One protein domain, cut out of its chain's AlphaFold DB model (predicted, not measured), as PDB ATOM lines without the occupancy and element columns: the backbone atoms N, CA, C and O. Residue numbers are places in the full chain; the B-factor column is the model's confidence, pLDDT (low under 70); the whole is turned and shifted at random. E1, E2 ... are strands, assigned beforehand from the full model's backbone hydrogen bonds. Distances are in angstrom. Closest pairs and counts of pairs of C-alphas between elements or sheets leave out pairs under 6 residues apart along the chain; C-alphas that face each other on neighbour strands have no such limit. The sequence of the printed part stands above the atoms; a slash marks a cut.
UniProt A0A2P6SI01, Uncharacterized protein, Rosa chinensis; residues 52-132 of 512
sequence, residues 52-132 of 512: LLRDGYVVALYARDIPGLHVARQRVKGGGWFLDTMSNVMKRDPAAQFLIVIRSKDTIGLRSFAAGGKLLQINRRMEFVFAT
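This is residues 52 to 132 of the 512 residues of an uncharacterized protein of Rosa chinensis (UniProt A0A2P6SI01). One seven-stranded antiparallel sheet is curled like part of a barrel and folded back on itself, so that E3, E2 and E1 face E5, E6 and E7 with E4 as the hinge. The barrel is nearly closed, its edge strands E3 and E7 coming within 6.4 A. The printed part has 81 residues with no named helix and seven strands, E1 to E7 along the chain; the sheet's order is E3 E2 E1 E4 E5 E6 E7. The class is all strand, though under half of the residues, 40 of 81, are in named elements. It is compact, with a radius of gyration of the C-alphas of 12.8 A and spans of 36 by 29 by 23 A.

E1, residues 58 to 62, begins at C-alpha 58 (115.808, 130.702, 128.548) and is 13.7 A long. E2 is residues 70 to 75, 15.5 A, and E3 residues 81 to 86, 14.3 A. E4, residues 97 to 104, is 21.6 A; E5, residues 107 to 112, is 16.7 A. E6 is residues 118 to 122, 12.8 A. E7, residues 128 to 131, is 9.7 A and ends at C-alpha 131 (128.717, 136.024, 141.505).

E1 to E3 and E4 to E7 are meanders, each strand the antiparallel neighbour of the one before. E1 to E4 form a Greek key, a meander of three with E1 also pairing with E4: N 59 and O 98 are 2.9 A apart. E1 is staggered, pairing with E4 over residues 58 to 60 and with E2 over 61 to 62, where N 71 and O 61 are 3.1 A apart. Within hydrogen-bond range are also N 72 and O 84 of hairpin E2 and E3, 2.9 A, N 101 and O 109 of hairpin E4 and E5, 2.9 A, N 120 and O 110 of hairpin E5 and E6, 2.8 A, and N 121 and O 129 of hairpin E6 and E7, 2.9 A. The closest C-alphas of E3 and E7 are those of Phe 82 and Phe 128, 6.4 A. E1 and E6 are apart.

The farthest C-alphas, Lys 77 and Lys 105, are 38.6 A apart. The printed part has no cut and no long link. Mean pLDDT of the printed part is 72.6, with 32 residues under 70, among them 75 to 82 and 123 to 132.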
ATOM      1  N   LEU A  52     103.665 134.238 133.050       56.22
ATOM      2  CA  LEU A  52     104.263 134.338 131.711       56.22
ATOM      3  C   LEU A  52     105.709 133.836 131.635       56.22
ATOM      4  O   LEU A  52     106.168 133.470 130.553       56.22
ATOM      5  N   LEU A  53     106.424 133.809 132.760       62.25
ATOM      6  CA  LEU A  53     107.800 133.331 132.856       62.25
ATOM      7  C   LEU A  53     107.828 132.151 133.829       62.25
ATOM      8  O   LEU A  53     107.358 132.269 134.957       62.25
ATOM      9  N   ARG A  54     108.368 131.007 133.396       63.84
ATOM     10  CA  ARG A  54     108.573 129.830 134.257       63.84
ATOM     11  C   ARG A  54     110.022 129.760 134.729       63.84
ATOM     12  O   ARG A  54     110.927 130.261 134.059       63.84
ATOM     13  N   ASP A  55     110.232 129.127 135.878       70.94
ATOM     14  CA  ASP A  55     111.578 128.831 136.361       70.94
ATOM     15  C   ASP A  55     112.303 127.929 135.353       70.94
ATOM     16  O   ASP A  55     111.697 127.032 134.762       70.94
ATOM     17  N   GLY A  56     113.576 128.215 135.087       72.38
ATOM     18  CA  GLY A  56     114.354 127.500 134.075       72.38
ATOM     19  C   GLY A  56     114.080 127.900 132.616       72.38
ATOM     20  O   GLY A  56     114.624 127.270 131.712       72.38
ATOM     21  N   TYR A  57     113.281 128.938 132.337       82.44
ATOM     22  CA  TYR A  57     113.079 129.402 130.957       82.44
ATOM     23  C   TYR A  57     114.286 130.204 130.440       82.44
ATOM     24  O   TYR A  57     114.852 131.024 131.166       82.44
ATOM     25  N   VAL A  58     114.679 129.993 129.179       82.25
ATOM     26  CA  VAL A  58     115.808 130.702 128.548       82.25
ATOM     27  C   VAL A  58     115.308 131.922 127.783       82.25
ATOM     28  O   VAL A  58     114.431 131.813 126.927       82.25
ATOM     29  N   VAL A  59     115.900 133.084 128.056       84.19
ATOM     30  CA  VAL A  59     115.610 134.348 127.367       84.19
ATOM     31  C   VAL A  59     116.885 135.019 126.864       84.19
ATOM     32  O   VAL A  59     117.954 134.884 127.459       84.19
ATOM     33  N   ALA A  60     116.752 135.777 125.777       83.62
ATOM     34  CA  ALA A  60     117.763 136.711 125.298       83.62
ATOM     35  C   ALA A  60     117.202 138.133 125.386       83.62
ATOM     36  O   ALA A  60     116.077 138.389 124.951       83.62
ATOM     37  N   LEU A  61     117.978 139.050 125.960       82.56
ATOM     38  CA  LEU A  61     117.570 140.439 126.167       82.56
ATOM     39  C   LEU A  61     118.001 141.323 124.985       82.56
ATOM     40  O   LEU A  61     118.955 141.018 124.264       82.56
ATOM     41  N   TYR A  62     117.279 142.419 124.770       81.31
ATOM     42  CA  TYR A  62     117.523 143.392 123.704       81.31
ATOM     43  C   TYR A  62     117.287 144.813 124.226       81.31
ATOM     44  O   TYR A  62     116.482 145.008 125.140       81.31
ATOM     45  N   ALA A  63     117.985 145.798 123.662       77.12
ATOM     46  CA  ALA A  63     117.759 147.202 123.998       77.12
ATOM     47  C   ALA A  63     116.363 147.638 123.517       77.12
ATOM     48  O   ALA A  63     115.966 147.333 122.393       77.12
ATOM     49  N   ARG A  64     115.599 148.347 124.361       74.62
ATOM     50  CA  ARG A  64     114.245 148.812 124.004       74.62
ATOM     51  C   ARG A  64     114.279 149.858 122.889       74.62
ATOM     52  O   ARG A  64     113.399 149.855 122.032       74.62
ATOM     53  N   ASP A  65     115.294 150.712 122.927       71.56
ATOM     54  CA  ASP A  65     115.332 151.978 122.191       71.56
ATOM     55  C   ASP A  65     116.193 151.897 120.918       71.56
ATOM     56  O   ASP A  65     116.155 152.796 120.084       71.56
ATOM     57  N   ILE A  66     116.938 150.796 120.738       70.38
ATOM     58  CA  ILE A  66     117.751 150.521 119.545       70.38
ATOM     59  C   ILE A  66     117.502 149.070 119.088       70.38
ATOM     60  O   ILE A  66     118.015 148.132 119.708       70.38
ATOM     61  N   PRO A  67     116.719 148.841 118.017       66.75
ATOM     62  CA  PRO A  67     116.468 147.497 117.507       66.75
ATOM     63  C   PRO A  67     117.749 146.871 116.934       66.75
ATOM     64  O   PRO A  67     118.572 147.546 116.324       66.75
ATOM     65  N   GLY A  68     117.911 145.560 117.124       68.69
ATOM     66  CA  GLY A  68     119.091 144.809 116.674       68.69
ATOM     67  C   GLY A  68     120.250 144.762 117.677       68.69
ATOM     68  O   GLY A  68     121.118 143.906 117.536       68.69
ATOM     69  N   LEU A  69     120.247 145.597 118.723       75.88
ATOM     70  CA  LEU A  69     121.213 145.489 119.817       75.88
ATOM     71  C   LEU A  69     120.775 144.457 120.865       75.88
ATOM     72  O   LEU A  69     119.724 144.590 121.502       75.88
ATOM     73  N   HIS A  70     121.618 143.445 121.074       79.69
ATOM     74  CA  HIS A  70     121.427 142.398 122.070       79.69
ATOM     75  C   HIS A  70     122.282 142.634 123.314       79.69
ATOM     76  O   HIS A  70     123.451 143.013 123.236       79.69
ATOM     77  N   VAL A  71     121.688 142.392 124.482       80.88
ATOM     78  CA  VAL A  71     122.379 142.537 125.766       80.88
ATOM     79  C   VAL A  71     123.146 141.246 126.038       80.88
ATOM     80  O   VAL A  71     122.549 140.184 126.223       80.88
ATOM     81  N   ALA A  72     124.470 141.337 126.031       79.75
ATOM     82  CA  ALA A  72     125.385 140.206 126.000       79.75
ATOM     83  C   ALA A  72     126.577 140.442 126.933       79.75
ATOM     84  O   ALA A  72     126.921 141.579 127.254       79.75
ATOM     85  N   ARG A  73     127.239 139.378 127.394       75.69
ATOM     86  CA  ARG A  73     128.464 139.552 128.184       75.69
ATOM     87  C   ARG A  73     129.674 139.849 127.306       75.69
ATOM     88  O   ARG A  73     129.956 139.094 126.379       75.69
ATOM     89  N   GLN A  74     130.469 140.834 127.707       75.19
ATOM     90  CA  GLN A  74     131.817 141.047 127.184       75.19
ATOM     91  C   GLN A  74     132.865 140.743 128.277       75.19
ATOM     92  O   GLN A  74     132.582 140.788 129.481       75.19
ATOM     93  N   ARG A  75     134.077 140.356 127.860       64.38
ATOM     94  CA  ARG A  75     135.205 140.011 128.740       64.38
ATOM     95  C   ARG A  75     136.280 141.089 128.635       64.38
ATOM     96  O   ARG A  75     136.865 141.268 127.571       64.38
ATOM     97  N   VAL A  76     136.577 141.774 129.739       65.06
ATOM     98  CA  VAL A  76     137.677 142.754 129.786       65.06
ATOM     99  C   VAL A  76     139.015 142.014 129.686       65.06
ATOM    100  O   VAL A  76     139.163 140.914 130.224       65.06
ATOM    101  N   LYS A  77     140.041 142.652 129.104       56.56
ATOM    102  CA  LYS A  77     141.434 142.153 129.105       56.56
ATOM    103  C   LYS A  77     142.027 141.921 130.515       56.56
ATOM    104  O   LYS A  77     143.062 141.280 130.626       56.56
ATOM    105  N   GLY A  78     141.355 142.374 131.580       56.81
ATOM    106  CA  GLY A  78     141.659 142.074 132.990       56.81
ATOM    107  C   GLY A  78     140.859 140.913 133.608       56.81
ATOM    108  O   GLY A  78     140.760 140.826 134.826       56.81
ATOM    109  N   GLY A  79     140.217 140.053 132.809       55.78
ATOM    110  CA  GLY A  79     139.544 138.830 133.282       55.78
ATOM    111  C   GLY A  79     138.116 138.999 133.824       55.78
ATOM    112  O   GLY A  79     137.401 138.005 133.944       55.78
ATOM    113  N   GLY A  80     137.674 140.230 134.090       58.97
ATOM    114  CA  GLY A  80     136.297 140.532 134.490       58.97
ATOM    115  C   GLY A  80     135.270 140.296 133.375       58.97
ATOM    116  O   GLY A  80     135.537 140.553 132.198       58.97
ATOM    117  N   TRP A  81     134.074 139.847 133.763       65.44
ATOM    118  CA  TRP A  81     132.889 139.785 132.905       65.44
ATOM    119  C   TRP A  81     131.948 140.934 133.245       65.44
ATOM    120  O   TRP A  81     131.555 141.066 134.403       65.44
ATOM    121  N   PHE A  82     131.541 141.695 132.235       69.06
ATOM    122  CA  PHE A  82     130.526 142.739 132.359       69.06
ATOM    123  C   PHE A  82     129.395 142.505 131.356       69.06
ATOM    124  O   PHE A  82     129.485 141.628 130.493       69.06
ATOM    125  N   LEU A  83     128.305 143.248 131.529       77.94
ATOM    126  CA  LEU A  83     127.146 143.231 130.646       77.94
ATOM    127  C   LEU A  83     127.245 144.433 129.702       77.94
ATOM    128  O   LEU A  83     127.425 145.552 130.178       77.94
ATOM    129  N   ASP A  84     127.146 144.192 128.400       76.31
ATOM    130  CA  ASP A  84     127.270 145.202 127.350       76.31
ATOM    131  C   ASP A  84     126.174 145.012 126.285       76.31
ATOM    132  O   ASP A  84     125.444 144.017 126.286       76.31
ATOM    133  N   THR A  85     126.025 145.983 125.390       81.56
ATOM    134  CA  THR A  85     124.942 146.055 124.405       81.56
ATOM    135  C   THR A  85     125.535 146.007 122.995       81.56
ATOM    136  O   THR A  85     126.051 147.001 122.497       81.56
ATOM    137  N   MET A  86     125.494 144.833 122.354       74.88
ATOM    138  CA  MET A  86     126.274 144.523 121.147       74.88
ATOM    139  C   MET A  86     125.390 144.132 119.949       74.88
ATOM    140  O   MET A  86     124.374 143.454 120.102       74.88
ATOM    141  N   SER A  87     125.783 144.551 118.742       73.06
ATOM    142  CA  SER A  87     125.060 144.311 117.474       73.06
ATOM    143  C   SER A  87     125.452 143.016 116.761       73.06
ATOM    144  O   SER A  87     124.684 142.492 115.961       73.06
ATOM    145  N   ASN A  88     126.643 142.483 117.041       73.25
ATOM    146  CA  ASN A  88     127.173 141.263 116.426       73.25
ATOM    147  C   ASN A  88     126.735 139.968 117.139       73.25
ATOM    148  O   ASN A  88     127.133 138.883 116.722       73.25
ATOM    149  N   VAL A  89     125.939 140.068 118.208       73.75
ATOM    150  CA  VAL A  89     125.503 138.927 119.024       73.75
ATOM    151  C   VAL A  89     124.051 138.564 118.719       73.75
ATOM    152  O   VAL A  89     123.158 139.405 118.756       73.75
ATOM    153  N   MET A  90     123.794 137.282 118.449       73.75
ATOM    154  CA  MET A  90     122.457 136.771 118.134       73.75
ATOM    155  C   MET A  90     121.730 136.199 119.360       73.75
ATOM    156  O   MET A  90     122.343 135.709 120.301       73.75
ATOM    157  N   LYS A  91     120.394 136.096 119.278       78.31
ATOM    158  CA  LYS A  91     119.509 135.430 120.268       78.31
ATOM    159  C   LYS A  91     119.908 133.987 120.646       78.31
ATOM    160  O   LYS A  91     119.429 133.456 121.648       78.31
ATOM    161  N   ARG A  92     120.732 133.322 119.825       76.12
ATOM    162  CA  ARG A  92     121.238 131.955 120.050       76.12
ATOM    163  C   ARG A  92     122.615 131.893 120.733       76.12
ATOM    164  O   ARG A  92     123.094 130.794 120.982       76.12
ATOM    165  N   ASP A  93     123.236 133.031 121.038       79.06
ATOM    166  CA  ASP A  93     124.564 133.098 121.655       79.06
ATOM    167  C   ASP A  93     124.510 132.847 123.184       79.06
ATOM    168  O   ASP A  93     123.797 133.570 123.894       79.06
ATOM    169  N   PRO A  94     125.288 131.891 123.736       77.38
ATOM    170  CA  PRO A  94     125.414 131.659 125.181       77.38
ATOM    171  C   PRO A  94     125.860 132.870 126.027       77.38
ATOM    172  O   PRO A  94     125.717 132.841 127.255       77.38
ATOM    173  N   ALA A  95     126.413 133.923 125.413       76.62
ATOM    174  CA  ALA A  95     126.763 135.189 126.058       76.62
ATOM    175  C   ALA A  95     125.573 136.158 126.205       76.62
ATOM    176  O   ALA A  95     125.603 136.990 127.115       76.62
ATOM    177  N   ALA A  96     124.538 136.042 125.363       81.06
ATOM    178  CA  ALA A  96     123.280 136.803 125.444       81.06
ATOM    179  C   ALA A  96     122.119 136.012 126.074       81.06
ATOM    180  O   ALA A  96     121.048 136.570 126.316       81.06
ATOM    181  N   GLN A  97     122.314 134.717 126.336       85.94
ATOM    182  CA  GLN A  97     121.311 133.855 126.954       85.94
ATOM    183  C   GLN A  97     121.373 133.871 128.484       85.94
ATOM    184  O   GLN A  97     122.411 133.626 129.115       85.94
ATOM    185  N   PHE A  98     120.200 134.077 129.076       83.75
ATOM    186  CA  PHE A  98     119.968 134.056 130.511       83.75
ATOM    187  C   PHE A  98     118.851 133.067 130.836       83.75
ATOM    188  O   PHE A  98     117.774 133.101 130.245       83.75
ATOM    189  N   LEU A  99     119.117 132.187 131.793       83.94
ATOM    190  CA  LEU A  99     118.127 131.342 132.437       83.94
ATOM    191  C   LEU A  99     117.405 132.174 133.505       83.94
ATOM    192  O   LEU A  99     118.054 132.792 134.356       83.94
ATOM    193  N   ILE A 100     116.076 132.183 133.474       81.88
ATOM    194  CA  ILE A 100     115.255 132.807 134.511       81.88
ATOM    195  C   ILE A 100     115.249 131.906 135.745       81.88
ATOM    196  O   ILE A 100     115.010 130.705 135.645       81.88
ATOM    197  N   VAL A 101     115.513 132.510 136.904       81.00
ATOM    198  CA  VAL A 101     115.435 131.874 138.222       81.00
ATOM    199  C   VAL A 101     114.391 132.615 139.052       81.00
ATOM    200  O   VAL A 101     114.635 133.746 139.479       81.00
ATOM    201  N   ILE A 102     113.229 132.013 139.280       77.75
ATOM    202  CA  ILE A 102     112.162 132.592 140.103       77.75
ATOM    203  C   ILE A 102     112.517 132.383 141.579       77.75
ATOM    204  O   ILE A 102     112.925 131.301 141.991       77.75
ATOM    205  N   ARG A 103     112.401 133.441 142.388       69.00
ATOM    206  CA  ARG A 103     112.772 133.426 143.817       69.00
ATOM    207  C   ARG A 103     111.601 133.724 144.745       69.00
ATOM    208  O   ARG A 103     111.573 133.252 145.874       69.00
ATOM    209  N   SER A 104     110.663 134.526 144.267       65.25
ATOM    210  CA  SER A 104     109.364 134.795 144.875       65.25
ATOM    211  C   SER A 104     108.393 135.177 143.755       65.25
ATOM    212  O   SER A 104     108.808 135.356 142.608       65.25
ATOM    213  N   LYS A 105     107.108 135.337 144.090       68.94
ATOM    214  CA  LYS A 105     106.048 135.755 143.156       68.94
ATOM    215  C   LYS A 105     106.405 137.015 142.349       68.94
ATOM    216  O   LYS A 105     106.042 137.114 141.180       68.94
ATOM    217  N   ASP A 106     107.170 137.915 142.965       68.62
ATOM    218  CA  ASP A 106     107.493 139.251 142.461       68.62
ATOM    219  C   ASP A 106     109.015 139.464 142.301       68.62
ATOM    220  O   ASP A 106     109.496 140.590 142.200       68.62
ATOM    221  N   THR A 107     109.826 138.395 142.311       71.62
ATOM    222  CA  THR A 107     111.290 138.489 142.146       71.62
ATOM    223  C   THR A 107     111.841 137.381 141.257       71.62
ATOM    224  O   THR A 107     111.916 136.212 141.650       71.62
ATOM    225  N   ILE A 108     112.324 137.788 140.082       78.38
ATOM    226  CA  ILE A 108     113.105 136.963 139.156       78.38
ATOM    227  C   ILE A 108     114.589 137.349 139.212       78.38
ATOM    228  O   ILE A 108     114.941 138.514 139.381       78.38
ATOM    229  N   GLY A 109     115.469 136.365 139.056       81.75
ATOM    230  CA  GLY A 109     116.903 136.545 138.853       81.75
ATOM    231  C   GLY A 109     117.333 136.020 137.484       81.75
ATOM    232  O   GLY A 109     116.725 135.097 136.946       81.75
ATOM    233  N   LEU A 110     118.402 136.592 136.928       83.06
ATOM    234  CA  LEU A 110     118.960 136.191 135.634       83.06
ATOM    235  C   LEU A 110     120.272 135.435 135.844       83.06
ATOM    236  O   LEU A 110     121.233 135.983 136.388       83.06
ATOM    237  N   ARG A 111     120.325 134.172 135.419       82.50
ATOM    238  CA  ARG A 111     121.498 133.296 135.539       82.50
ATOM    239  C   ARG A 111     122.131 133.091 134.161       82.50
ATOM    240  O   ARG A 111     121.461 132.631 133.247       82.50
ATOM    241  N   SER A 112     123.408 133.425 133.983       78.00
ATOM    242  CA  SER A 112     124.055 133.360 132.659       78.00
ATOM    243  C   SER A 112     124.733 132.009 132.413       78.00
ATOM    244  O   SER A 112     125.533 131.553 133.238       78.00
ATOM    245  N   PHE A 113     124.452 131.392 131.260       69.62
ATOM    246  CA  PHE A 113     125.019 130.095 130.865       69.62
ATOM    247  C   PHE A 113     126.546 130.146 130.782       69.62
ATOM    248  O   PHE A 113     127.233 129.464 131.545       69.62
ATOM    249  N   ALA A 114     127.091 131.040 129.950       69.31
ATOM    250  CA  ALA A 114     128.534 131.152 129.726       69.31
ATOM    251  C   ALA A 114     129.346 131.656 130.946       69.31
ATOM    252  O   ALA A 114     130.527 131.957 130.802       69.31
ATOM    253  N   ALA A 115     128.731 131.835 132.123       63.12
ATOM    254  CA  ALA A 115     129.406 132.212 133.370       63.12
ATOM    255  C   ALA A 115     129.602 131.023 134.333       63.12
ATOM    256  O   ALA A 115     130.059 131.232 135.458       63.12
ATOM    257  N   GLY A 116     129.221 129.803 133.932       62.97
ATOM    258  CA  GLY A 116     129.118 128.655 134.838       62.97
ATOM    259  C   GLY A 116     127.877 128.739 135.731       62.97
ATOM    260  O   GLY A 116     127.945 128.440 136.918       62.97
ATOM    261  N   GLY A 117     126.755 129.238 135.196       64.81
ATOM    262  CA  GLY A 117     125.495 129.323 135.938       64.81
ATOM    263  C   GLY A 117     125.487 130.344 137.084       64.81
ATOM    264  O   GLY A 117     124.739 130.170 138.049       64.81
ATOM    265  N   LYS A 118     126.294 131.410 136.999       73.19
ATOM    266  CA  LYS A 118     126.306 132.518 137.975       73.19
ATOM    267  C   LYS A 118     125.104 133.443 137.803       73.19
ATOM    268  O   LYS A 118     124.628 133.649 136.685       73.19
ATOM    269  N   LEU A 119     124.644 134.020 138.912       78.00
ATOM    270  CA  LEU A 119     123.541 134.981 138.925       78.00
ATOM    271  C   LEU A 119     124.071 136.399 138.665       78.00
ATOM    272  O   LEU A 119     125.113 136.775 139.202       78.00
ATOM    273  N   LEU A 120     123.338 137.178 137.871       78.81
ATOM    274  CA  LEU A 120     123.539 138.616 137.729       78.81
ATOM    275  C   LEU A 120     123.215 139.308 139.062       78.81
ATOM    276  O   LEU A 120     122.129 139.129 139.613       78.81
ATOM    277  N   GLN A 121     124.155 140.097 139.572       76.38
ATOM    278  CA  GLN A 121     124.010 140.912 140.778       76.38
ATOM    279  C   GLN A 121     124.451 142.351 140.501       76.38
ATOM    280  O   GLN A 121     125.214 142.608 139.571       76.38
ATOM    281  N   ILE A 122     123.986 143.287 141.330       73.19
ATOM    282  CA  ILE A 122     124.392 144.696 141.293       73.19
ATOM    283  C   ILE A 122     125.211 144.983 142.555       73.19
ATOM    284  O   ILE A 122     124.734 144.796 143.674       73.19
ATOM    285  N   ASN A 123     126.457 145.421 142.379       67.94
ATOM    286  CA  ASN A 123     127.350 145.801 143.473       67.94
ATOM    287  C   ASN A 123     126.893 147.126 144.124       67.94
ATOM    288  O   ASN A 123     126.196 147.930 143.505       67.94
ATOM    289  N   ARG A 124     127.388 147.455 145.327       67.19
ATOM    290  CA  ARG A 124     127.172 148.765 145.995       67.19
ATOM    291  C   ARG A 124     127.666 149.976 145.179       67.19
ATOM    292  O   ARG A 124     127.395 151.114 145.547       67.19
ATOM    293  N   ARG A 125     128.402 149.735 144.089       63.91
ATOM    294  CA  ARG A 125     128.872 150.723 143.103       63.91
ATOM    295  C   ARG A 125     127.959 150.870 141.873       63.91
ATOM    296  O   ARG A 125     128.296 151.625 140.975       63.91
ATOM    297  N   MET A 126     126.831 150.153 141.830       61.44
ATOM    298  CA  MET A 126     125.944 149.988 140.664       61.44
ATOM    299  C   MET A 126     126.575 149.244 139.466       61.44
ATOM    300  O   MET A 126     126.017 149.220 138.376       61.44
ATOM    301  N   GLU A 127     127.711 148.577 139.682       68.31
ATOM    302  CA  GLU A 127     128.362 147.694 138.707       68.31
ATOM    303  C   GLU A 127     127.624 146.342 138.630       68.31
ATOM    304  O   GLU A 127     127.351 145.726 139.667       68.31
ATOM    305  N   PHE A 128     127.342 145.849 137.421       68.94
ATOM    306  CA  PHE A 128     126.783 144.510 137.199       68.94
ATOM    307  C   PHE A 128     127.879 143.435 137.273       68.94
ATOM    308  O   PHE A 128     128.840 143.470 136.506       68.94
ATOM    309  N   VAL A 129     127.725 142.461 138.175       67.56
ATOM    310  CA  VAL A 129     128.727 141.417 138.460       67.56
ATOM    311  C   VAL A 129     128.065 140.038 138.521       67.56
ATOM    312  O   VAL A 129     126.973 139.884 139.062       67.56
ATOM    313  N   PHE A 130     128.739 139.013 137.992       66.12
ATOM    314  CA  PHE A 130     128.279 137.620 138.043       66.12
ATOM    315  C   PHE A 130     128.941 136.852 139.193       66.12
ATOM    316  O   PHE A 130     130.082 136.398 139.073       66.12
ATOM    317  N   ALA A 131     128.215 136.678 140.297       62.88
ATOM    318  CA  ALA A 131     128.717 136.024 141.505       62.88
ATOM    319  C   ALA A 131     128.238 134.566 141.648       62.88
ATOM    320  O   ALA A 131     127.128 134.198 141.253       62.88
ATOM    321  N   THR A 132     129.084 133.734 142.258       50.41
ATOM    322  CA  THR A 132     128.732 132.411 142.795       50.41
ATOM    323  C   THR A 132     128.398 132.551 144.271       50.41
ATOM    324  O   THR A 132     129.322 132.664 145.068       50.41
TER     325      THR A 132